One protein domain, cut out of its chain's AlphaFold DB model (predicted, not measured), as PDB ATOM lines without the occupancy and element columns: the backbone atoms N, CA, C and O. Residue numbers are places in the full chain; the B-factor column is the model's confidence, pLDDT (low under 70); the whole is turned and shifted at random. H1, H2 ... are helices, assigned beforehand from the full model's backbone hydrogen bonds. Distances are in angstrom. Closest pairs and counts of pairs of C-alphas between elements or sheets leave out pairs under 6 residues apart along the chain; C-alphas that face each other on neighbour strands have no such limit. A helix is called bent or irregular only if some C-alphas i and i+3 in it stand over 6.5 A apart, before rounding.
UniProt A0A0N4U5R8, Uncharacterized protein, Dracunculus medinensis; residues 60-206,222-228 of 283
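AT A GLANCE: This is residues 60 to 206 and 222 to 228 of the 283 residues of an uncharacterized protein of Dracunculus medinensis (UniProt A0A0N4U5R8). What is the main picture? Four helices, H3 to H6, form an up-and-down bundle, each running against the one before it; H7 continues it beside H6, and the kinked H2 is near H3 on the other side. What is printed? The printed part has 154 residues, with eight named helices, H1 to H8 along the chain, and no named strand: all helix. It is compact, with a radius of gyration of the C-alphas of 16.9 A and spans of 54 by 37 by 24 A.

HOW THE PARTS SIT: What touches the longest bundle helix? H4, residues 126 to 143, forms a hairpin with H3, residues 108 to 118, the C-alphas of Leu 115 and Leu 132 being closest at 6.0 A. With residues 137 to 141 alone it touches H6, residues 170 to 180, closest at C-alphas 137 and 172, 6.9 A. What else touches? H5, residues 151 to 161, touches H3, closest at C-alphas 113 and 157, 5.6 A, and H6, at C-alphas 151 and 180, 6.2 A. H7, residues 184 to 201, touches H6 at a shallow tilt of 13 degrees, opposite ways, with residues 186 to 194 alone, closest at C-alphas 190 and 177, 6.2 A. Which helices touch no other? H1, residues 67 to 73, H2, residues 89 to 104, and H8, residues 224 to 228. How regular are the backbones? O i to N i+4 pairs are within hydrogen-bond range throughout H1, H3, H4, H5 and H8, but 10 of 12 in H2, 6 of 7 in H6 and 12 of 14 in H7.

IN THESE COORDINATES: Where are the anchors? C-alpha 126 begins H4, 25.3 A long, at (-52.235, 7.848, 121.543); C-alpha 201 ends H7, 25.8 A long, at (-35.840, 0.179, 114.224). Is any helix irregular? H2, 21.6 A long, is: C-alphas 94 and 97 are 7.4 A apart.

THE WHOLE: Where is the cut? Residues 207 to 221 are not printed, and C-alphas 206 and 222 are 15.2 A apart. Which link is long? That from H1 to H2, 15 residues. Where is confidence low? It is under 70 at 33 residues, among them 76 to 84 and 200 to 206.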
ATOM      1  N   ASP A  60     -64.026   8.394 114.530       83.99
ATOM      2  CA  ASP A  60     -64.238   8.228 115.962       83.99
ATOM      3  C   ASP A  60     -65.729   8.055 116.271       83.99
ATOM      4  O   ASP A  60     -66.603   8.707 115.693       83.99
ATOM      5  N   GLY A  61     -66.030   7.163 117.204       81.49
ATOM      6  CA  GLY A  61     -67.394   6.836 117.597       81.49
ATOM      7  C   GLY A  61     -67.970   5.600 116.915       81.49
ATOM      8  O   GLY A  61     -69.042   5.149 117.327       81.49
ATOM      9  N   ARG A  62     -67.293   5.062 115.892       84.61
ATOM     10  CA  ARG A  62     -67.740   3.898 115.110       84.61
ATOM     11  C   ARG A  62     -66.844   2.701 115.397       84.61
ATOM     12  O   ARG A  62     -66.967   2.136 116.479       84.61
ATOM     13  N   LEU A  63     -65.965   2.309 114.471       87.49
ATOM     14  CA  LEU A  63     -65.021   1.219 114.733       87.49
ATOM     15  C   LEU A  63     -63.993   1.633 115.788       87.49
ATOM     16  O   LEU A  63     -63.672   0.853 116.683       87.49
ATOM     17  N   ILE A  64     -63.506   2.870 115.675       88.45
ATOM     18  CA  ILE A  64     -62.610   3.484 116.648       88.45
ATOM     19  C   ILE A  64     -63.469   4.159 117.710       88.45
ATOM     20  O   ILE A  64     -64.245   5.071 117.425       88.45
ATOM     21  N   MET A  65     -63.372   3.674 118.939       85.80
ATOM     22  CA  MET A  65     -64.128   4.189 120.067       85.80
ATOM     23  C   MET A  65     -63.523   5.508 120.547       85.80
ATOM     24  O   MET A  65     -62.311   5.636 120.718       85.80
ATOM     25  N   THR A  66     -64.379   6.483 120.837       86.19
ATOM     26  CA  THR A  66     -63.955   7.708 121.528       86.19
ATOM     27  C   THR A  66     -63.521   7.392 122.957       86.19
ATOM     28  O   THR A  66     -64.000   6.435 123.572       86.19
ATOM     29  N   GLN A  67     -62.697   8.261 123.545       81.17
ATOM     30  CA  GLN A  67     -62.299   8.130 124.947       81.17
ATOM     31  C   GLN A  67     -63.505   8.046 125.900       81.17
ATOM     32  O   GLN A  67     -63.495   7.276 126.857       81.17
ATOM     33  N   LYS A  68     -64.586   8.779 125.604       83.83
ATOM     34  CA  LYS A  68     -65.832   8.712 126.376       83.83
ATOM     35  C   LYS A  68     -66.495   7.336 126.274       83.83
ATOM     36  O   LYS A  68     -66.918   6.791 127.286       83.83
ATOM     37  N   GLN A  69     -66.577   6.756 125.076       86.36
ATOM     38  CA  GLN A  69     -67.148   5.417 124.888       86.36
ATOM     39  C   GLN A  69     -66.323   4.341 125.594       86.36
ATOM     40  O   GLN A  69     -66.898   3.430 126.175       86.36
ATOM     41  N   ILE A  70     -64.995   4.461 125.571       83.66
ATOM     42  CA  ILE A  70     -64.073   3.574 126.291       83.66
ATOM     43  C   ILE A  70     -64.360   3.604 127.793       83.66
ATOM     44  O   ILE A  70     -64.548   2.555 128.404       83.66
ATOM     45  N   GLN A  71     -64.458   4.807 128.364       84.46
ATOM     46  CA  GLN A  71     -64.785   5.001 129.776       84.46
ATOM     47  C   GLN A  71     -66.164   4.428 130.121       84.46
ATOM     48  O   GLN A  71     -66.302   3.725 131.116       84.46
ATOM     49  N   MET A  72     -67.174   4.674 129.280       82.46
ATOM     50  CA  MET A  72     -68.530   4.149 129.482       82.46
ATOM     51  C   MET A  72     -68.606   2.625 129.354       82.46
ATOM     52  O   MET A  72     -69.395   1.995 130.050       82.46
ATOM     53  N   ALA A  73     -67.794   2.030 128.480       81.19
ATOM     54  CA  ALA A  73     -67.700   0.583 128.325       81.19
ATOM     55  C   ALA A  73     -66.866  -0.086 129.433       81.19
ATOM     56  O   ALA A  73     -66.834  -1.312 129.510       81.19
ATOM     57  N   GLY A  74     -66.191   0.699 130.281       77.70
ATOM     58  CA  GLY A  74     -65.324   0.188 131.340       77.70
ATOM     59  C   GLY A  74     -64.006  -0.399 130.828       77.70
ATOM     60  O   GLY A  74     -63.399  -1.220 131.509       77.70
ATOM     61  N   PHE A  75     -63.553  -0.010 129.633       77.98
ATOM     62  CA  PHE A  75     -62.266  -0.453 129.099       77.98
ATOM     63  C   PHE A  75     -61.145   0.493 129.547       77.98
ATOM     64  O   PHE A  75     -61.278   1.712 129.471       77.98
ATOM     65  N   SER A  76     -60.007  -0.053 129.974       67.88
ATOM     66  CA  SER A  76     -58.813   0.729 130.309       67.88
ATOM     67  C   SER A  76     -57.755   0.589 129.212       67.88
ATOM     68  O   SER A  76     -57.065  -0.426 129.147       67.88
ATOM     69  N   LEU A  77     -57.592   1.608 128.360       66.83
ATOM     70  CA  LEU A  77     -56.457   1.674 127.420       66.83
ATOM     71  C   LEU A  77     -55.180   2.243 128.050       66.83
ATOM     72  O   LEU A  77     -54.142   2.242 127.396       66.83
ATOM     73  N   SER A  78     -55.244   2.753 129.282       60.42
ATOM     74  CA  SER A  78     -54.153   3.500 129.913       60.42
ATOM     75  C   SER A  78     -53.104   2.646 130.634       60.42
ATOM     76  O   SER A  78     -52.035   3.171 130.910       60.42
ATOM     77  N   VAL A  79     -53.372   1.370 130.947       52.18
ATOM     78  CA  VAL A  79     -52.715   0.723 132.110       52.18
ATOM     79  C   VAL A  79     -51.693  -0.380 131.791       52.18
ATOM     80  O   VAL A  79     -51.073  -0.890 132.711       52.18
ATOM     81  N   SER A  80     -51.435  -0.765 130.543       49.00
ATOM     82  CA  SER A  80     -50.573  -1.937 130.300       49.00
ATOM     83  C   SER A  80     -49.313  -1.593 129.512       49.00
ATOM     84  O   SER A  80     -49.410  -1.033 128.424       49.00
ATOM     85  N   ASP A  81     -48.153  -2.015 130.033       52.66
ATOM     86  CA  ASP A  81     -46.837  -2.070 129.357       52.66
ATOM     87  C   ASP A  81     -46.876  -2.839 128.025       52.66
ATOM     88  O   ASP A  81     -45.954  -2.799 127.213       52.66
ATOM     89  N   SER A  82     -47.972  -3.551 127.771       54.71
ATOM     90  CA  SER A  82     -48.272  -4.149 126.484       54.71
ATOM     91  C   SER A  82     -48.573  -3.054 125.458       54.71
ATOM     92  O   SER A  82     -49.639  -2.441 125.478       54.71
ATOM     93  N   LEU A  83     -47.653  -2.869 124.506       57.41
ATOM     94  CA  LEU A  83     -47.801  -1.978 123.342       57.41
ATOM     95  C   LEU A  83     -49.143  -2.168 122.597       57.41
ATOM     96  O   LEU A  83     -49.626  -1.259 121.924       57.41
ATOM     97  N   ILE A  84     -49.739  -3.360 122.714       65.87
ATOM     98  CA  ILE A  84     -50.949  -3.784 122.016       65.87
ATOM     99  C   ILE A  84     -52.119  -3.847 122.998       65.87
ATOM    100  O   ILE A  84     -52.150  -4.675 123.909       65.87
ATOM    101  N   TRP A  85     -53.131  -3.013 122.766       73.96
ATOM    102  CA  TRP A  85     -54.431  -3.178 123.408       73.96
ATOM    103  C   TRP A  85     -55.163  -4.371 122.782       73.96
ATOM    104  O   TRP A  85     -55.395  -4.394 121.577       73.96
ATOM    105  N   ASN A  86     -55.550  -5.367 123.578       79.40
ATOM    106  CA  ASN A  86     -56.338  -6.490 123.073       79.40
ATOM    107  C   ASN A  86     -57.818  -6.109 122.997       79.40
ATOM    108  O   ASN A  86     -58.431  -5.749 124.001       79.40
ATOM    109  N   ILE A  87     -58.398  -6.219 121.801       84.00
ATOM    110  CA  ILE A  87     -59.801  -5.874 121.554       84.00
ATOM    111  C   ILE A  87     -60.701  -6.844 122.338       84.00
ATOM    112  O   ILE A  87     -60.633  -8.051 122.086       84.00
ATOM    113  N   PRO A  88     -61.579  -6.356 123.233       83.16
ATOM    114  CA  PRO A  88     -62.474  -7.206 124.015       83.16
ATOM    115  C   PRO A  88     -63.366  -8.091 123.136       83.16
ATOM    116  O   PRO A  88     -63.901  -7.627 122.127       83.16
ATOM    117  N   GLU A  89     -63.605  -9.343 123.540       86.02
ATOM    118  CA  GLU A  89     -64.435 -10.279 122.762       86.02
ATOM    119  C   GLU A  89     -65.839  -9.742 122.473       86.02
ATOM    120  O   GLU A  89     -66.363  -9.930 121.378       86.02
ATOM    121  N   THR A  90     -66.449  -9.039 123.429       85.82
ATOM    122  CA  THR A  90     -67.769  -8.420 123.255       85.82
ATOM    123  C   THR A  90     -67.773  -7.435 122.084       85.82
ATOM    124  O   THR A  90     -68.715  -7.417 121.292       85.82
ATOM    125  N   LEU A  91     -66.692  -6.664 121.932       86.58
ATOM    126  CA  LEU A  91     -66.526  -5.719 120.832       86.58
ATOM    127  C   LEU A  91     -66.277  -6.449 119.506       86.58
ATOM    128  O   LEU A  91     -66.845  -6.073 118.481       86.58
ATOM    129  N   GLN A  92     -65.497  -7.534 119.522       89.39
ATOM    130  CA  GLN A  92     -65.301  -8.372 118.335       89.39
ATOM    131  C   GLN A  92     -66.622  -8.998 117.859       89.39
ATOM    132  O   GLN A  92     -66.926  -8.943 116.668       89.39
ATOM    133  N   ARG A  93     -67.443  -9.531 118.775       87.66
ATOM    134  CA  ARG A  93     -68.768 -10.107 118.465       87.66
ATOM    135  C   ARG A  93     -69.730  -9.062 117.912       87.66
ATOM    136  O   ARG A  93     -70.463  -9.356 116.973       87.66
ATOM    137  N   PHE A  94     -69.698  -7.840 118.446       87.32
ATOM    138  CA  PHE A  94     -70.509  -6.737 117.932       87.32
ATOM    139  C   PHE A  94     -70.190  -6.429 116.459       87.32
ATOM    140  O   PHE A  94     -71.100  -6.283 115.644       87.32
ATOM    141  N   TRP A  95     -68.905  -6.401 116.092       90.16
ATOM    142  CA  TRP A  95     -68.469  -6.105 114.721       90.16
ATOM    143  C   TRP A  95     -68.410  -7.323 113.788       90.16
ATOM    144  O   TRP A  95     -68.280  -7.165 112.572       90.16
ATOM    145  N   GLN A  96     -68.562  -8.539 114.314       88.61
ATOM    146  CA  GLN A  96     -68.485  -9.786 113.550       88.61
ATOM    147  C   GLN A  96     -69.391  -9.816 112.301       88.61
ATOM    148  O   GLN A  96     -68.895 -10.215 111.242       88.61
ATOM    149  N   PRO A  97     -70.666  -9.372 112.332       88.49
ATOM    150  CA  PRO A  97     -71.507  -9.352 111.133       88.49
ATOM    151  C   PRO A  97     -70.949  -8.438 110.034       88.49
ATOM    152  O   PRO A  97     -71.001  -8.782 108.853       88.49
ATOM    153  N   VAL A  98     -70.362  -7.300 110.416       86.46
ATOM    154  CA  VAL A  98     -69.756  -6.343 109.480       86.46
ATOM    155  C   VAL A  98     -68.509  -6.949 108.847       86.46
ATOM    156  O   VAL A  98     -68.387  -6.951 107.622       86.46
ATOM    157  N   PHE A  99     -67.623  -7.550 109.648       87.39
ATOM    158  CA  PHE A  99     -66.443  -8.239 109.121       87.39
ATOM    159  C   PHE A  99     -66.802  -9.430 108.236       87.39
ATOM    160  O   PHE A  99     -66.142  -9.659 107.224       87.39
ATOM    161  N   HIS A 100     -67.877 -10.154 108.551       84.02
ATOM    162  CA  HIS A 100     -68.373 -11.232 107.701       84.02
ATOM    163  C   HIS A 100     -68.819 -10.710 106.327       84.02
ATOM    164  O   HIS A 100     -68.482 -11.292 105.294       84.02
ATOM    165  N   ILE A 101     -69.527  -9.578 106.286       81.45
ATOM    166  CA  ILE A 101     -69.914  -8.933 105.026       81.45
ATOM    167  C   ILE A 101     -68.672  -8.451 104.266       81.45
ATOM    168  O   ILE A 101     -68.535  -8.749 103.079       81.45
ATOM    169  N   LEU A 102     -67.734  -7.775 104.936       84.37
ATOM    170  CA  LEU A 102     -66.489  -7.295 104.322       84.37
ATOM    171  C   LEU A 102     -65.632  -8.439 103.767       84.37
ATOM    172  O   LEU A 102     -65.079  -8.317 102.673       84.37
ATOM    173  N   SER A 103     -65.573  -9.569 104.472       82.85
ATOM    174  CA  SER A 103     -64.914 -10.795 104.013       82.85
ATOM    175  C   SER A 103     -65.548 -11.319 102.723       82.85
ATOM    176  O   SER A 103     -64.847 -11.580 101.745       82.85
ATOM    177  N   ARG A 104     -66.886 -11.384 102.660       82.25
ATOM    178  CA  ARG A 104     -67.616 -11.829 101.458       82.25
ATOM    179  C   ARG A 104     -67.394 -10.921 100.252       82.25
ATOM    180  O   ARG A 104     -67.361 -11.413  99.126       82.25
ATOM    181  N   VAL A 105     -67.245  -9.618 100.483       80.37
ATOM    182  CA  VAL A 105     -66.961  -8.622  99.436       80.37
ATOM    183  C   VAL A 105     -65.457  -8.549  99.106       80.37
ATOM    184  O   VAL A 105     -65.078  -7.868  98.163       80.37
ATOM    185  N   ARG A 106     -64.600  -9.304  99.815       80.53
ATOM    186  CA  ARG A 106     -63.125  -9.277  99.701       80.53
ATOM    187  C   ARG A 106     -62.524  -7.897  99.941       80.53
ATOM    188  O   ARG A 106     -61.538  -7.521  99.324       80.53
ATOM    189  N   ALA A 107     -63.119  -7.152 100.861       83.88
ATOM    190  CA  ALA A 107     -62.750  -5.769 101.112       83.88
ATOM    191  C   ALA A 107     -61.971  -5.570 102.424       83.88
ATOM    192  O   ALA A 107     -61.704  -4.448 102.840       83.88
ATOM    193  N   LEU A 108     -61.586  -6.673 103.075       86.95
ATOM    194  CA  LEU A 108     -60.716  -6.658 104.251       86.95
ATOM    195  C   LEU A 108     -59.319  -6.065 103.975       86.95
ATOM    196  O   LEU A 108     -58.856  -5.322 104.837       86.95
ATOM    197  N   PRO A 109     -58.657  -6.309 102.820       86.96
ATOM    198  CA  PRO A 109     -57.374  -5.664 102.518       86.96
ATOM    199  C   PRO A 109     -57.491  -4.142 102.411       86.96
ATOM    200  O   PRO A 109     -56.619  -3.423 102.884       86.96
ATOM    201  N   GLU A 110     -58.602  -3.642 101.863       87.71
ATOM    202  CA  GLU A 110     -58.878  -2.203 101.786       87.71
ATOM    203  C   GLU A 110     -59.140  -1.598 103.165       87.71
ATOM    204  O   GLU A 110     -58.664  -0.503 103.451       87.71
ATOM    205  N   LEU A 111     -59.840  -2.318 104.050       90.13
ATOM    206  CA  LEU A 111     -59.990  -1.892 105.441       90.13
ATOM    207  C   LEU A 111     -58.636  -1.852 106.159       90.13
ATOM    208  O   LEU A 111     -58.344  -0.881 106.851       90.13
ATOM    209  N   LEU A 112     -57.807  -2.884 105.989       90.39
ATOM    210  CA  LEU A 112     -56.465  -2.931 106.568       90.39
ATOM    211  C   LEU A 112     -55.608  -1.768 106.057       90.39
ATOM    212  O   LEU A 112     -54.986  -1.072 106.854       90.39
ATOM    213  N   TYR A 113     -55.626  -1.510 104.749       88.92
ATOM    214  CA  TYR A 113     -54.952  -0.352 104.176       88.92
ATOM    215  C   TYR A 113     -55.499   0.965 104.735       88.92
ATOM    216  O   TYR A 113     -54.721   1.870 105.023       88.92
ATOM    217  N   GLY A 114     -56.816   1.080 104.913       90.05
ATOM    218  CA  GLY A 114     -57.447   2.241 105.534       90.05
ATOM    219  C   GLY A 114     -56.973   2.461 106.972       90.05
ATOM    220  O   GLY A 114     -56.645   3.585 107.328       90.05
ATOM    221  N   LEU A 115     -56.852   1.399 107.773       91.75
ATOM    222  CA  LEU A 115     -56.322   1.468 109.141       91.75
ATOM    223  C   LEU A 115     -54.846   1.888 109.167       91.75
ATOM    224  O   LEU A 115     -54.473   2.759 109.947       91.75
ATOM    225  N   VAL A 116     -54.024   1.298 108.296       90.74
ATOM    226  CA  VAL A 116     -52.602   1.649 108.132       90.74
ATOM    227  C   VAL A 116     -52.450   3.104 107.687       90.74
ATOM    228  O   VAL A 116     -51.626   3.832 108.226       90.74
ATOM    229  N   SER A 117     -53.280   3.555 106.747       88.91
ATOM    230  CA  SER A 117     -53.279   4.947 106.281       88.91
ATOM    231  C   SER A 117     -53.780   5.907 107.360       88.91
ATOM    232  O   SER A 117     -53.278   7.016 107.468       88.91
ATOM    233  N   ALA A 118     -54.742   5.488 108.184       88.67
ATOM    234  CA  ALA A 118     -55.244   6.291 109.292       88.67
ATOM    235  C   ALA A 118     -54.205   6.467 110.409       88.67
ATOM    236  O   ALA A 118     -54.282   7.451 111.135       88.67
ATOM    237  N   LEU A 119     -53.236   5.554 110.547       88.51
ATOM    238  CA  LEU A 119     -52.108   5.694 111.478       88.51
ATOM    239  C   LEU A 119     -51.068   6.738 111.041       88.51
ATOM    240  O   LEU A 119     -50.298   7.190 111.892       88.51
ATOM    241  N   ASP A 120     -51.056   7.106 109.757       87.42
ATOM    242  CA  ASP A 120     -50.171   8.125 109.161       87.42
ATOM    243  C   ASP A 120     -50.544   9.552 109.602       87.42
ATOM    244  O   ASP A 120     -49.763  10.483 109.437       87.42
ATOM    245  N   ASP A 121     -51.731   9.743 110.189       86.54
ATOM    246  CA  ASP A 121     -52.187  11.056 110.644       86.54
ATOM    247  C   ASP A 121     -51.398  11.520 111.893       86.54
ATOM    248  O   ASP A 121     -51.482  10.882 112.955       86.54
ATOM    249  N   PRO A 122     -50.640  12.636 111.810       80.59
ATOM    250  CA  PRO A 122     -49.861  13.157 112.933       80.59
ATOM    251  C   PRO A 122     -50.738  13.711 114.064       80.59
ATOM    252  O   PRO A 122     -50.258  13.871 115.184       80.59
ATOM    253  N   CYS A 123     -52.015  14.004 113.802       83.55
ATOM    254  CA  CYS A 123     -52.955  14.529 114.791       83.55
ATOM    255  C   CYS A 123     -53.639  13.434 115.629       83.55
ATOM    256  O   CYS A 123     -54.485  13.744 116.472       83.55
ATOM    257  N   ASN A 124     -53.300  12.157 115.426       83.89
ATOM    258  CA  ASN A 124     -53.904  11.065 116.179       83.89
ATOM    259  C   ASN A 124     -53.560  11.116 117.672       83.89
ATOM    260  O   ASN A 124     -52.412  11.271 118.084       83.89
ATOM    261  N   SER A 125     -54.573  10.884 118.510       84.96
ATOM    262  CA  SER A 125     -54.346  10.629 119.933       84.96
ATOM    263  C   SER A 125     -53.693   9.260 120.146       84.96
ATOM    264  O   SER A 125     -53.997   8.297 119.440       84.96
ATOM    265  N   GLN A 126     -52.872   9.125 121.189       82.64
ATOM    266  CA  GLN A 126     -52.235   7.848 121.543       82.64
ATOM    267  C   GLN A 126     -53.255   6.709 121.733       82.64
ATOM    268  O   GLN A 126     -53.000   5.558 121.386       82.64
ATOM    269  N   ILE A 127     -54.439   7.027 122.265       83.09
ATOM    270  CA  ILE A 127     -55.545   6.076 122.439       83.09
ATOM    271  C   ILE A 127     -56.057   5.577 121.084       83.09
ATOM    272  O   ILE A 127     -56.295   4.379 120.924       83.09
ATOM    273  N   ARG A 128     -56.223   6.481 120.113       87.21
ATOM    274  CA  ARG A 128     -56.647   6.143 118.750       87.21
ATOM    275  C   ARG A 128     -55.605   5.273 118.057       87.21
ATOM    276  O   ARG A 128     -55.969   4.228 117.528       87.21
ATOM    277  N   ASP A 129     -54.328   5.634 118.150       87.25
ATOM    278  CA  ASP A 129     -53.233   4.832 117.594       87.25
ATOM    279  C   ASP A 129     -53.230   3.406 118.162       87.25
ATOM    280  O   ASP A 129     -53.198   2.438 117.403       87.25
ATOM    281  N   ARG A 130     -53.377   3.247 119.485       84.82
ATOM    282  CA  ARG A 130     -53.461   1.920 120.126       84.82
ATOM    283  C   ARG A 130     -54.625   1.084 119.598       84.82
ATOM    284  O   ARG A 130     -54.458  -0.111 119.360       84.82
ATOM    285  N   GLN A 131     -55.793   1.691 119.397       88.01
ATOM    286  CA  GLN A 131     -56.942   0.988 118.820       88.01
ATOM    287  C   GLN A 131     -56.696   0.580 117.368       88.01
ATOM    288  O   GLN A 131     -57.006  -0.548 116.989       88.01
ATOM    289  N   LEU A 132     -56.129   1.474 116.557       89.99
ATOM    290  CA  LEU A 132     -55.800   1.190 115.161       89.99
ATOM    291  C   LEU A 132     -54.805   0.027 115.064       89.99
ATOM    292  O   LEU A 132     -55.067  -0.933 114.340       89.99
ATOM    293  N   ILE A 133     -53.731   0.051 115.856       88.74
ATOM    294  CA  ILE A 133     -52.730  -1.026 115.928       88.74
ATOM    295  C   ILE A 133     -53.379  -2.351 116.348       88.74
ATOM    296  O   ILE A 133     -53.088  -3.397 115.768       88.74
ATOM    297  N   ALA A 134     -54.297  -2.322 117.316       88.47
ATOM    298  CA  ALA A 134     -55.017  -3.509 117.763       88.47
ATOM    299  C   ALA A 134     -55.868  -4.136 116.646       88.47
ATOM    300  O   ALA A 134     -55.819  -5.351 116.421       88.47
ATOM    301  N   TRP A 135     -56.615  -3.312 115.907       90.73
ATOM    302  CA  TRP A 135     -57.421  -3.771 114.772       90.73
ATOM    303  C   TRP A 135     -56.551  -4.290 113.630       90.73
ATOM    304  O   TRP A 135     -56.867  -5.327 113.048       90.73
ATOM    305  N   ILE A 136     -55.429  -3.626 113.350       90.93
ATOM    306  CA  ILE A 136     -54.435  -4.082 112.373       90.93
ATOM    307  C   ILE A 136     -53.882  -5.444 112.780       90.93
ATOM    308  O   ILE A 136     -53.861  -6.357 111.959       90.93
ATOM    309  N   HIS A 137     -53.507  -5.630 114.045       89.37
ATOM    310  CA  HIS A 137     -52.998  -6.906 114.536       89.37
ATOM    311  C   HIS A 137     -54.022  -8.039 114.377       89.37
ATOM    312  O   HIS A 137     -53.672  -9.135 113.920       89.37
ATOM    313  N   LEU A 138     -55.291  -7.784 114.714       88.12
ATOM    314  CA  LEU A 138     -56.375  -8.759 114.572       88.12
ATOM    315  C   LEU A 138     -56.637  -9.103 113.098       88.12
ATOM    316  O   LEU A 138     -56.761 -10.281 112.740       88.12
ATOM    317  N   LEU A 139     -56.677  -8.091 112.227       88.09
ATOM    318  CA  LEU A 139     -56.904  -8.275 110.795       88.09
ATOM    319  C   LEU A 139     -55.729  -8.967 110.112       88.09
ATOM    320  O   LEU A 139     -55.968  -9.905 109.360       88.09
ATOM    321  N   LEU A 140     -54.482  -8.592 110.404       88.57
ATOM    322  CA  LEU A 140     -53.291  -9.274 109.887       88.57
ATOM    323  C   LEU A 140     -53.281 -10.743 110.301       88.57
ATOM    324  O   LEU A 140     -53.122 -11.626 109.465       88.57
ATOM    325  N   SER A 141     -53.544 -11.031 111.576       85.44
ATOM    326  CA  SER A 141     -53.589 -12.412 112.076       85.44
ATOM    327  C   SER A 141     -54.688 -13.253 111.420       85.44
ATOM    328  O   SER A 141     -54.562 -14.475 111.345       85.44
ATOM    329  N   THR A 142     -55.753 -12.615 110.936       84.17
ATOM    330  CA  THR A 142     -56.845 -13.273 110.208       84.17
ATOM    331  C   THR A 142     -56.520 -13.417 108.719       84.17
ATOM    332  O   THR A 142     -56.688 -14.496 108.159       84.17
ATOM    333  N   LEU A 143     -56.009 -12.361 108.082       84.19
ATOM    334  CA  LEU A 143     -55.697 -12.321 106.653       84.19
ATOM    335  C   LEU A 143     -54.501 -13.197 106.290       84.19
ATOM    336  O   LEU A 143     -54.543 -13.864 105.264       84.19
ATOM    337  N   CYS A 144     -53.480 -13.290 107.145       82.39
ATOM    338  CA  CYS A 144     -52.349 -14.194 106.926       82.39
ATOM    339  C   CYS A 144     -52.759 -15.679 106.954       82.39
ATOM    340  O   CYS A 144     -52.036 -16.524 106.435       82.39
ATOM    341  N   LYS A 145     -53.924 -16.026 107.516       79.81
ATOM    342  CA  LYS A 145     -54.468 -17.396 107.450       79.81
ATOM    343  C   LYS A 145     -55.221 -17.672 106.145       79.81
ATOM    344  O   LYS A 145     -55.566 -18.817 105.881       79.81
ATOM    345  N   SER A 146     -55.506 -16.641 105.350       72.67
ATOM    346  CA  SER A 146     -56.282 -16.741 104.117       72.67
ATOM    347  C   SER A 146     -55.450 -16.323 102.904       72.67
ATOM    348  O   SER A 146     -55.107 -15.152 102.769       72.67
ATOM    349  N   ASP A 147     -55.211 -17.230 101.959       69.23
ATOM    350  CA  ASP A 147     -54.462 -16.937 100.719       69.23
ATOM    351  C   ASP A 147     -55.314 -16.208  99.659       69.23
ATOM    352  O   ASP A 147     -55.220 -16.441  98.458       69.23
ATOM    353  N   ILE A 148     -56.220 -15.338 100.110       69.96
ATOM    354  CA  ILE A 148     -57.180 -14.626  99.253       69.96
ATOM    355  C   ILE A 148     -56.607 -13.283  98.779       69.96
ATOM    356  O   ILE A 148     -57.071 -12.738  97.776       69.96
ATOM    357  N   VAL A 149     -55.628 -12.734  99.500       75.49
ATOM    358  CA  VAL A 149     -55.100 -11.387  99.264       75.49
ATOM    359  C   VAL A 149     -54.002 -11.434  98.196       75.49
ATOM    360  O   VAL A 149     -53.016 -12.144  98.393       75.49
ATOM    361  N   PRO A 150     -54.140 -10.699  97.077       77.01
ATOM    362  CA  PRO A 150     -53.118 -10.660  96.039       77.01
ATOM    363  C   PRO A 150     -51.850  -9.939  96.524       77.01
ATOM    364  O   PRO A 150     -51.915  -9.004  97.322       77.01
ATOM    365  N   ASN A 151     -50.690 -10.311  95.973       78.32
ATOM    366  CA  ASN A 151     -49.393  -9.711  96.329       78.32
ATOM    367  C   ASN A 151     -49.365  -8.184  96.129       78.32
ATOM    368  O   ASN A 151     -48.724  -7.466  96.895       78.32
ATOM    369  N   SER A 152     -50.116  -7.656  95.156       80.21
ATOM    370  CA  SER A 152     -50.266  -6.208  94.949       80.21
ATOM    371  C   SER A 152     -50.815  -5.483  96.180       80.21
ATOM    372  O   SER A 152     -50.395  -4.365  96.472       80.21
ATOM    373  N   ASP A 153     -51.716  -6.116  96.927       82.79
ATOM    374  CA  ASP A 153     -52.314  -5.511  98.115       82.79
ATOM    375  C   ASP A 153     -51.331  -5.559  99.284       82.79
ATOM    376  O   ASP A 153     -51.171  -4.561  99.982       82.79
ATOM    377  N   TRP A 154     -50.583  -6.657  99.439       85.96
ATOM    378  CA  TRP A 154     -49.510  -6.749 100.434       85.96
ATOM    379  C   TRP A 154     -48.405  -5.722 100.194       85.96
ATOM    380  O   TRP A 154     -48.007  -5.032 101.131       85.96
ATOM    381  N   THR A 155     -47.975  -5.529  98.941       82.94
ATOM    382  CA  THR A 155     -46.996  -4.477  98.605       82.94
ATOM    383  C   THR A 155     -47.529  -3.069  98.887       82.94
ATOM    384  O   THR A 155     -46.769  -2.171  99.249       82.94
ATOM    385  N   ARG A 156     -48.838  -2.846  98.751       83.84
ATOM    386  CA  ARG A 156     -49.471  -1.571  99.099       83.84
ATOM    387  C   ARG A 156     -49.574  -1.381 100.617       83.84
ATOM    388  O   ARG A 156     -49.341  -0.273 101.093       83.84
ATOM    389  N   ILE A 157     -49.884  -2.440 101.365       86.96
ATOM    390  CA  ILE A 157     -49.953  -2.433 102.833       86.96
ATOM    391  C   ILE A 157     -48.570  -2.167 103.432       86.96
ATOM    392  O   ILE A 157     -48.441  -1.247 104.235       86.96
ATOM    393  N   ILE A 158     -47.529  -2.892 103.000       85.32
ATOM    394  CA  ILE A 158     -46.168  -2.707 103.524       85.32
ATOM    395  C   ILE A 158     -45.650  -1.295 103.237       85.32
ATOM    396  O   ILE A 158     -45.120  -0.650 104.132       85.32
ATOM    397  N   ARG A 159     -45.901  -0.747 102.039       85.13
ATOM    398  CA  ARG A 159     -45.558   0.650 101.721       85.13
ATOM    399  C   ARG A 159     -46.259   1.654 102.633       85.13
ATOM    400  O   ARG A 159     -45.687   2.699 102.911       85.13
ATOM    401  N   GLY A 160     -47.484   1.361 103.070       84.43
ATOM    402  CA  GLY A 160     -48.186   2.170 104.064       84.43
ATOM    403  C   GLY A 160     -47.561   2.040 105.455       84.43
ATOM    404  O   GLY A 160     -47.332   3.046 106.115       84.43
ATOM    405  N   MET A 161     -47.218   0.820 105.879       85.81
ATOM    406  CA  MET A 161     -46.590   0.571 107.183       85.81
ATOM    407  C   MET A 161     -45.208   1.226 107.301       85.81
ATOM    408  O   MET A 161     -44.884   1.796 108.339       85.81
ATOM    409  N   LEU A 162     -44.427   1.217 106.218       82.70
ATOM    410  CA  LEU A 162     -43.096   1.832 106.151       82.70
ATOM    411  C   LEU A 162     -43.105   3.361 106.289       82.70
ATOM    412  O   LEU A 162     -42.045   3.943 106.491       82.70
ATOM    413  N   ARG A 163     -44.265   4.025 106.199       82.64
ATOM    414  CA  ARG A 163     -44.357   5.471 106.466       82.64
ATOM    415  C   ARG A 163     -44.203   5.800 107.943       82.64
ATOM    416  O   ARG A 163     -43.649   6.839 108.278       82.64
ATOM    417  N   VAL A 164     -44.674   4.907 108.816       79.84
ATOM    418  CA  VAL A 164     -44.640   5.105 110.268       79.84
ATOM    419  C   VAL A 164     -44.139   3.836 110.966       79.84
ATOM    420  O   VAL A 164     -44.883   3.215 111.729       79.84
ATOM    421  N   PRO A 165     -42.882   3.419 110.721       77.02
ATOM    422  CA  PRO A 165     -42.383   2.123 111.179       77.02
ATOM    423  C   PRO A 165     -42.410   1.981 112.705       77.02
ATOM    424  O   PRO A 165     -42.725   0.913 113.214       77.02
ATOM    425  N   GLN A 166     -42.203   3.083 113.431       76.69
ATOM    426  CA  GLN A 166     -42.142   3.137 114.897       76.69
ATOM    427  C   GLN A 166     -43.461   2.772 115.606       76.69
ATOM    428  O   GLN A 166     -43.450   2.465 116.795       76.69
ATOM    429  N   LYS A 167     -44.609   2.840 114.915       78.13
ATOM    430  CA  LYS A 167     -45.922   2.517 115.506       78.13
ATOM    431  C   LYS A 167     -46.259   1.025 115.437       78.13
ATOM    432  O   LYS A 167     -47.156   0.573 116.149       78.13
ATOM    433  N   TYR A 168     -45.597   0.270 114.566       78.23
ATOM    434  CA  TYR A 168     -45.877  -1.148 114.355       78.23
ATOM    435  C   TYR A 168     -44.935  -2.012 115.186       78.23
ATOM    436  O   TYR A 168     -43.838  -1.592 115.535       78.23
ATOM    437  N   LEU A 169     -45.361  -3.238 115.490       72.02
ATOM    438  CA  LEU A 169     -44.454  -4.232 116.054       72.02
ATOM    439  C   LEU A 169     -43.741  -4.986 114.936       72.02
ATOM    440  O   LEU A 169     -44.336  -5.249 113.890       72.02
ATOM    441  N   ASP A 170     -42.546  -5.481 115.235       75.32
ATOM    442  CA  ASP A 170     -41.766  -6.369 114.363       75.32
ATOM    443  C   ASP A 170     -42.615  -7.556 113.888       75.32
ATOM    444  O   ASP A 170     -42.651  -7.889 112.709       75.32
ATOM    445  N   SER A 171     -43.445  -8.110 114.782       78.85
ATOM    446  CA  SER A 171     -44.383  -9.194 114.453       78.85
ATOM    447  C   SER A 171     -45.379  -8.863 113.331       78.85
ATOM    448  O   SER A 171     -45.903  -9.772 112.684       78.85
ATOM    449  N   HIS A 172     -45.705  -7.585 113.112       81.89
ATOM    450  CA  HIS A 172     -46.580  -7.153 112.022       81.89
ATOM    451  C   HIS A 172     -45.821  -7.132 110.701       81.89
ATOM    452  O   HIS A 172     -46.347  -7.644 109.713       81.89
ATOM    453  N   PHE A 173     -44.597  -6.594 110.695       80.09
ATOM    454  CA  PHE A 173     -43.718  -6.603 109.525       80.09
ATOM    455  C   PHE A 173     -43.428  -8.032 109.077       80.09
ATOM    456  O   PHE A 173     -43.678  -8.366 107.921       80.09
ATOM    457  N   GLU A 174     -43.049  -8.902 110.011       80.93
ATOM    458  CA  GLU A 174     -42.786 -10.320 109.759       80.93
ATOM    459  C   GLU A 174     -43.979 -11.030 109.108       80.93
ATOM    460  O   GLU A 174     -43.839 -11.720 108.099       80.93
ATOM    461  N   LYS A 175     -45.197 -10.813 109.620       81.28
ATOM    462  CA  LYS A 175     -46.419 -11.411 109.052       81.28
ATOM    463  C   LYS A 175     -46.683 -10.984 107.608       81.28
ATOM    464  O   LYS A 175     -47.179 -11.797 106.824       81.28
ATOM    465  N   VAL A 176     -46.404  -9.725 107.272       82.79
ATOM    466  CA  VAL A 176     -46.621  -9.181 105.922       82.79
ATOM    467  C   VAL A 176     -45.513  -9.634 104.973       82.79
ATOM    468  O   VAL A 176     -45.813 -10.064 103.860       82.79
ATOM    469  N   LEU A 177     -44.257  -9.597 105.418       79.33
ATOM    470  CA  LEU A 177     -43.094 -10.006 104.628       79.33
ATOM    471  C   LEU A 177     -43.134 -11.501 104.300       79.33
ATOM    472  O   LEU A 177     -43.019 -11.859 103.133       79.33
ATOM    473  N   ASN A 178     -43.468 -12.358 105.271       80.28
ATOM    474  CA  ASN A 178     -43.627 -13.802 105.045       80.28
ATOM    475  C   ASN A 178     -44.707 -14.126 103.996       80.28
ATOM    476  O   ASN A 178     -44.636 -15.147 103.315       80.28
ATOM    477  N   LYS A 179     -45.731 -13.272 103.850       78.08
ATOM    478  CA  LYS A 179     -46.742 -13.423 102.791       78.08
ATOM    479  C   LYS A 179     -46.287 -12.887 101.439       78.08
ATOM    480  O   LYS A 179     -46.761 -13.386 100.422       78.08
ATOM    481  N   LEU A 180     -45.388 -11.907 101.413       75.12
ATOM    482  CA  LEU A 180     -44.861 -11.334 100.178       75.12
ATOM    483  C   LEU A 180     -43.759 -12.208  99.551       75.12
ATOM    484  O   LEU A 180     -43.720 -12.344  98.331       75.12
ATOM    485  N   GLU A 181     -42.946 -12.878 100.370       68.20
ATOM    486  CA  GLU A 181     -41.857 -13.775  99.936       68.20
ATOM    487  C   GLU A 181     -42.319 -15.007  99.149       68.20
ATOM    488  O   GLU A 181     -41.514 -15.679  98.513       68.20
ATOM    489  N   SER A 182     -43.623 -15.286  99.104       63.63
ATOM    490  CA  SER A 182     -44.166 -16.374  98.281       63.63
ATOM    491  C   SER A 182     -43.993 -16.153  96.758       63.63
ATOM    492  O   SER A 182     -44.352 -17.035  95.980       63.63
ATOM    493  N   GLY A 183     -43.463 -15.004  96.308       57.33
ATOM    494  CA  GLY A 183     -43.087 -14.733  94.912       57.33
ATOM    495  C   GLY A 183     -41.592 -14.420  94.764       57.33
ATOM    496  O   GLY A 183     -41.097 -13.499  95.401       57.33
ATOM    497  N   GLY A 184     -40.882 -15.166  93.908       57.01
ATOM    498  CA  GLY A 184     -39.410 -15.182  93.849       57.01
ATOM    499  C   GLY A 184     -38.712 -13.824  93.671       57.01
ATOM    500  O   GLY A 184     -37.802 -13.523  94.432       57.01
ATOM    501  N   GLU A 185     -39.135 -12.978  92.725       62.84
ATOM    502  CA  GLU A 185     -38.506 -11.653  92.521       62.84
ATOM    503  C   GLU A 185     -38.801 -10.684  93.685       62.84
ATOM    504  O   GLU A 185     -37.981  -9.844  94.059       62.84
ATOM    505  N   GLU A 186     -39.971 -10.824  94.306       65.06
ATOM    506  CA  GLU A 186     -40.342 -10.076  95.502       65.06
ATOM    507  C   GLU A 186     -39.575 -10.537  96.747       65.06
ATOM    508  O   GLU A 186     -39.457  -9.745  97.680       65.06
ATOM    509  N   ALA A 187     -39.014 -11.750  96.771       62.11
ATOM    510  CA  ALA A 187     -38.268 -12.271  97.916       62.11
ATOM    511  C   ALA A 187     -36.961 -11.496  98.170       62.11
ATOM    512  O   ALA A 187     -36.691 -11.122  99.310       62.11
ATOM    513  N   GLU A 188     -36.205 -11.153  97.121       66.42
ATOM    514  CA  GLU A 188     -35.004 -10.304  97.244       66.42
ATOM    515  C   GLU A 188     -35.365  -8.911  97.774       66.42
ATOM    516  O   GLU A 188     -34.772  -8.410  98.733       66.42
ATOM    517  N   LYS A 189     -36.428  -8.306  97.224       70.43
ATOM    518  CA  LYS A 189     -36.955  -7.026  97.725       70.43
ATOM    519  C   LYS A 189     -37.380  -7.145  99.190       70.43
ATOM    520  O   LYS A 189     -37.135  -6.218  99.954       70.43
ATOM    521  N   CYS A 190     -37.978  -8.265  99.605       68.20
ATOM    522  CA  CYS A 190     -38.334  -8.520 101.003       68.20
ATOM    523  C   CYS A 190     -37.105  -8.611 101.906       68.20
ATOM    524  O   CYS A 190     -37.128  -8.021 102.981       68.20
ATOM    525  N   LYS A 191     -36.027  -9.274 101.470       70.92
ATOM    526  CA  LYS A 191     -34.762  -9.347 102.219       70.92
ATOM    527  C   LYS A 191     -34.157  -7.955 102.420       70.92
ATOM    528  O   LYS A 191     -33.831  -7.592 103.548       70.92
ATOM    529  N   CYS A 192     -34.118  -7.134 101.370       71.20
ATOM    530  CA  CYS A 192     -33.701  -5.732 101.476       71.20
ATOM    531  C   CYS A 192     -34.629  -4.922 102.395       71.20
ATOM    532  O   CYS A 192     -34.162  -4.129 103.207       71.20
ATOM    533  N   LEU A 193     -35.948  -5.129 102.310       72.05
ATOM    534  CA  LEU A 193     -36.911  -4.469 103.196       72.05
ATOM    535  C   LEU A 193     -36.727  -4.885 104.660       72.05
ATOM    536  O   LEU A 193     -36.813  -4.019 105.523       72.05
ATOM    537  N   ARG A 194     -36.428  -6.157 104.951       71.25
ATOM    538  CA  ARG A 194     -36.078  -6.621 106.307       71.25
ATOM    539  C   ARG A 194     -34.845  -5.898 106.826       71.25
ATOM    540  O   ARG A 194     -34.885  -5.365 107.927       71.25
ATOM    541  N   GLN A 195     -33.788  -5.815 106.016       72.58
ATOM    542  CA  GLN A 195     -32.573  -5.086 106.386       72.58
ATOM    543  C   GLN A 195     -32.869  -3.608 106.672       72.58
ATOM    544  O   GLN A 195     -32.464  -3.095 107.710       72.58
ATOM    545  N   LEU A 196     -33.642  -2.937 105.813       71.46
ATOM    546  CA  LEU A 196     -34.028  -1.536 106.013       71.46
ATOM    547  C   LEU A 196     -34.894  -1.326 107.259       71.46
ATOM    548  O   LEU A 196     -34.709  -0.338 107.962       71.46
ATOM    549  N   VAL A 197     -35.831  -2.234 107.539       71.12
ATOM    550  CA  VAL A 197     -36.671  -2.176 108.745       71.12
ATOM    551  C   VAL A 197     -35.824  -2.396 109.999       71.12
ATOM    552  O   VAL A 197     -35.974  -1.638 110.952       71.12
ATOM    553  N   ASN A 198     -34.888  -3.348 109.981       71.62
ATOM    554  CA  ASN A 198     -33.967  -3.587 111.097       71.62
ATOM    555  C   ASN A 198     -33.088  -2.362 111.377       71.62
ATOM    556  O   ASN A 198     -32.969  -1.949 112.529       71.62
ATOM    557  N   ILE A 199     -32.555  -1.732 110.322       71.11
ATOM    558  CA  ILE A 199     -31.794  -0.479 110.427       71.11
ATOM    559  C   ILE A 199     -32.680   0.637 111.000       71.11
ATOM    560  O   ILE A 199     -32.282   1.324 111.935       71.11
ATOM    561  N   ALA A 200     -33.901   0.805 110.481       65.76
ATOM    562  CA  ALA A 200     -34.815   1.864 110.909       65.76
ATOM    563  C   ALA A 200     -35.300   1.712 112.361       65.76
ATOM    564  O   ALA A 200     -35.595   2.713 113.014       65.76
ATOM    565  N   LEU A 201     -35.411   0.478 112.857       65.95
ATOM    566  CA  LEU A 201     -35.840   0.179 114.224       65.95
ATOM    567  C   LEU A 201     -34.671   0.110 115.220       65.95
ATOM    568  O   LEU A 201     -34.914   0.031 116.421       65.95
ATOM    569  N   GLY A 202     -33.419   0.167 114.751       62.66
ATOM    570  CA  GLY A 202     -32.227   0.075 115.601       62.66
ATOM    571  C   GLY A 202     -31.994  -1.318 116.197       62.66
ATOM    572  O   GLY A 202     -31.200  -1.466 117.127       62.66
ATOM    573  N   ASN A 203     -32.673  -2.345 115.679       52.98
ATOM    574  CA  ASN A 203     -32.515  -3.720 116.133       52.98
ATOM    575  C   ASN A 203     -31.325  -4.355 115.400       52.98
ATOM    576  O   ASN A 203     -31.475  -4.925 114.321       52.98
ATOM    577  N   ASN A 204     -30.139  -4.285 116.010       43.47
ATOM    578  CA  ASN A 204     -28.981  -5.101 115.634       43.47
ATOM    579  C   ASN A 204     -29.230  -6.570 116.017       43.47
ATOM    580  O   ASN A 204     -28.592  -7.094 116.927       43.47
ATOM    581  N   PHE A 205     -30.193  -7.237 115.379       36.07
ATOM    582  CA  PHE A 205     -30.232  -8.694 115.404       36.07
ATOM    583  C   PHE A 205     -29.338  -9.175 114.269       36.07
ATOM    584  O   PHE A 205     -29.622  -8.896 113.103       36.07
ATOM    585  N   GLU A 206     -28.224  -9.805 114.640       38.27
ATOM    586  CA  GLU A 206     -27.231 -10.395 113.747       38.27
ATOM    587  C   GLU A 206     -27.951 -11.189 112.653       38.27
ATOM    588  O   GLU A 206     -28.519 -12.255 112.892       38.27
ATOM    589  N   ARG A 222     -25.515   0.149 102.917       63.94
ATOM    590  CA  ARG A 222     -24.492   0.745 103.786       63.94
ATOM    591  C   ARG A 222     -25.144   1.759 104.713       63.94
ATOM    592  O   ARG A 222     -25.843   2.663 104.249       63.94
ATOM    593  N   THR A 223     -24.917   1.597 106.004       66.58
ATOM    594  CA  THR A 223     -25.377   2.515 107.047       66.58
ATOM    595  C   THR A 223     -24.417   3.701 107.201       66.58
ATOM    596  O   THR A 223     -23.315   3.711 106.642       66.58
ATOM    597  N   VAL A 224     -24.826   4.738 107.939       64.08
ATOM    598  CA  VAL A 224     -23.920   5.856 108.268       64.08
ATOM    599  C   VAL A 224     -22.805   5.363 109.188       64.08
ATOM    600  O   VAL A 224     -21.672   5.819 109.083       64.08
ATOM    601  N   GLU A 225     -23.099   4.378 110.029       65.96
ATOM    602  CA  GLU A 225     -22.147   3.685 110.886       65.96
ATOM    603  C   GLU A 225     -21.104   2.927 110.054       65.96
ATOM    604  O   GLU A 225     -19.917   2.999 110.361       65.96
ATOM    605  N   ASP A 226     -21.508   2.273 108.959       74.98
ATOM    606  CA  ASP A 226     -20.564   1.645 108.023       74.98
ATOM    607  C   ASP A 226     -19.684   2.688 107.330       74.98
ATOM    608  O   ASP A 226     -18.494   2.457 107.138       74.98
ATOM    609  N   LEU A 227     -20.236   3.858 106.984       64.59
ATOM    610  CA  LEU A 227     -19.446   4.970 106.447       64.59
ATOM    611  C   LEU A 227     -18.459   5.519 107.480       64.59
ATOM    612  O   LEU A 227     -17.323   5.818 107.123       64.59
ATOM    613  N   GLN A 228     -18.861   5.628 108.747       69.06
ATOM    614  CA  GLN A 228     -17.978   6.056 109.834       69.06
ATOM    615  C   GLN A 228     -16.862   5.040 110.082       69.06
ATOM    616  O   GLN A 228     -15.714   5.447 110.236       69.06
TER     617      GLN A 228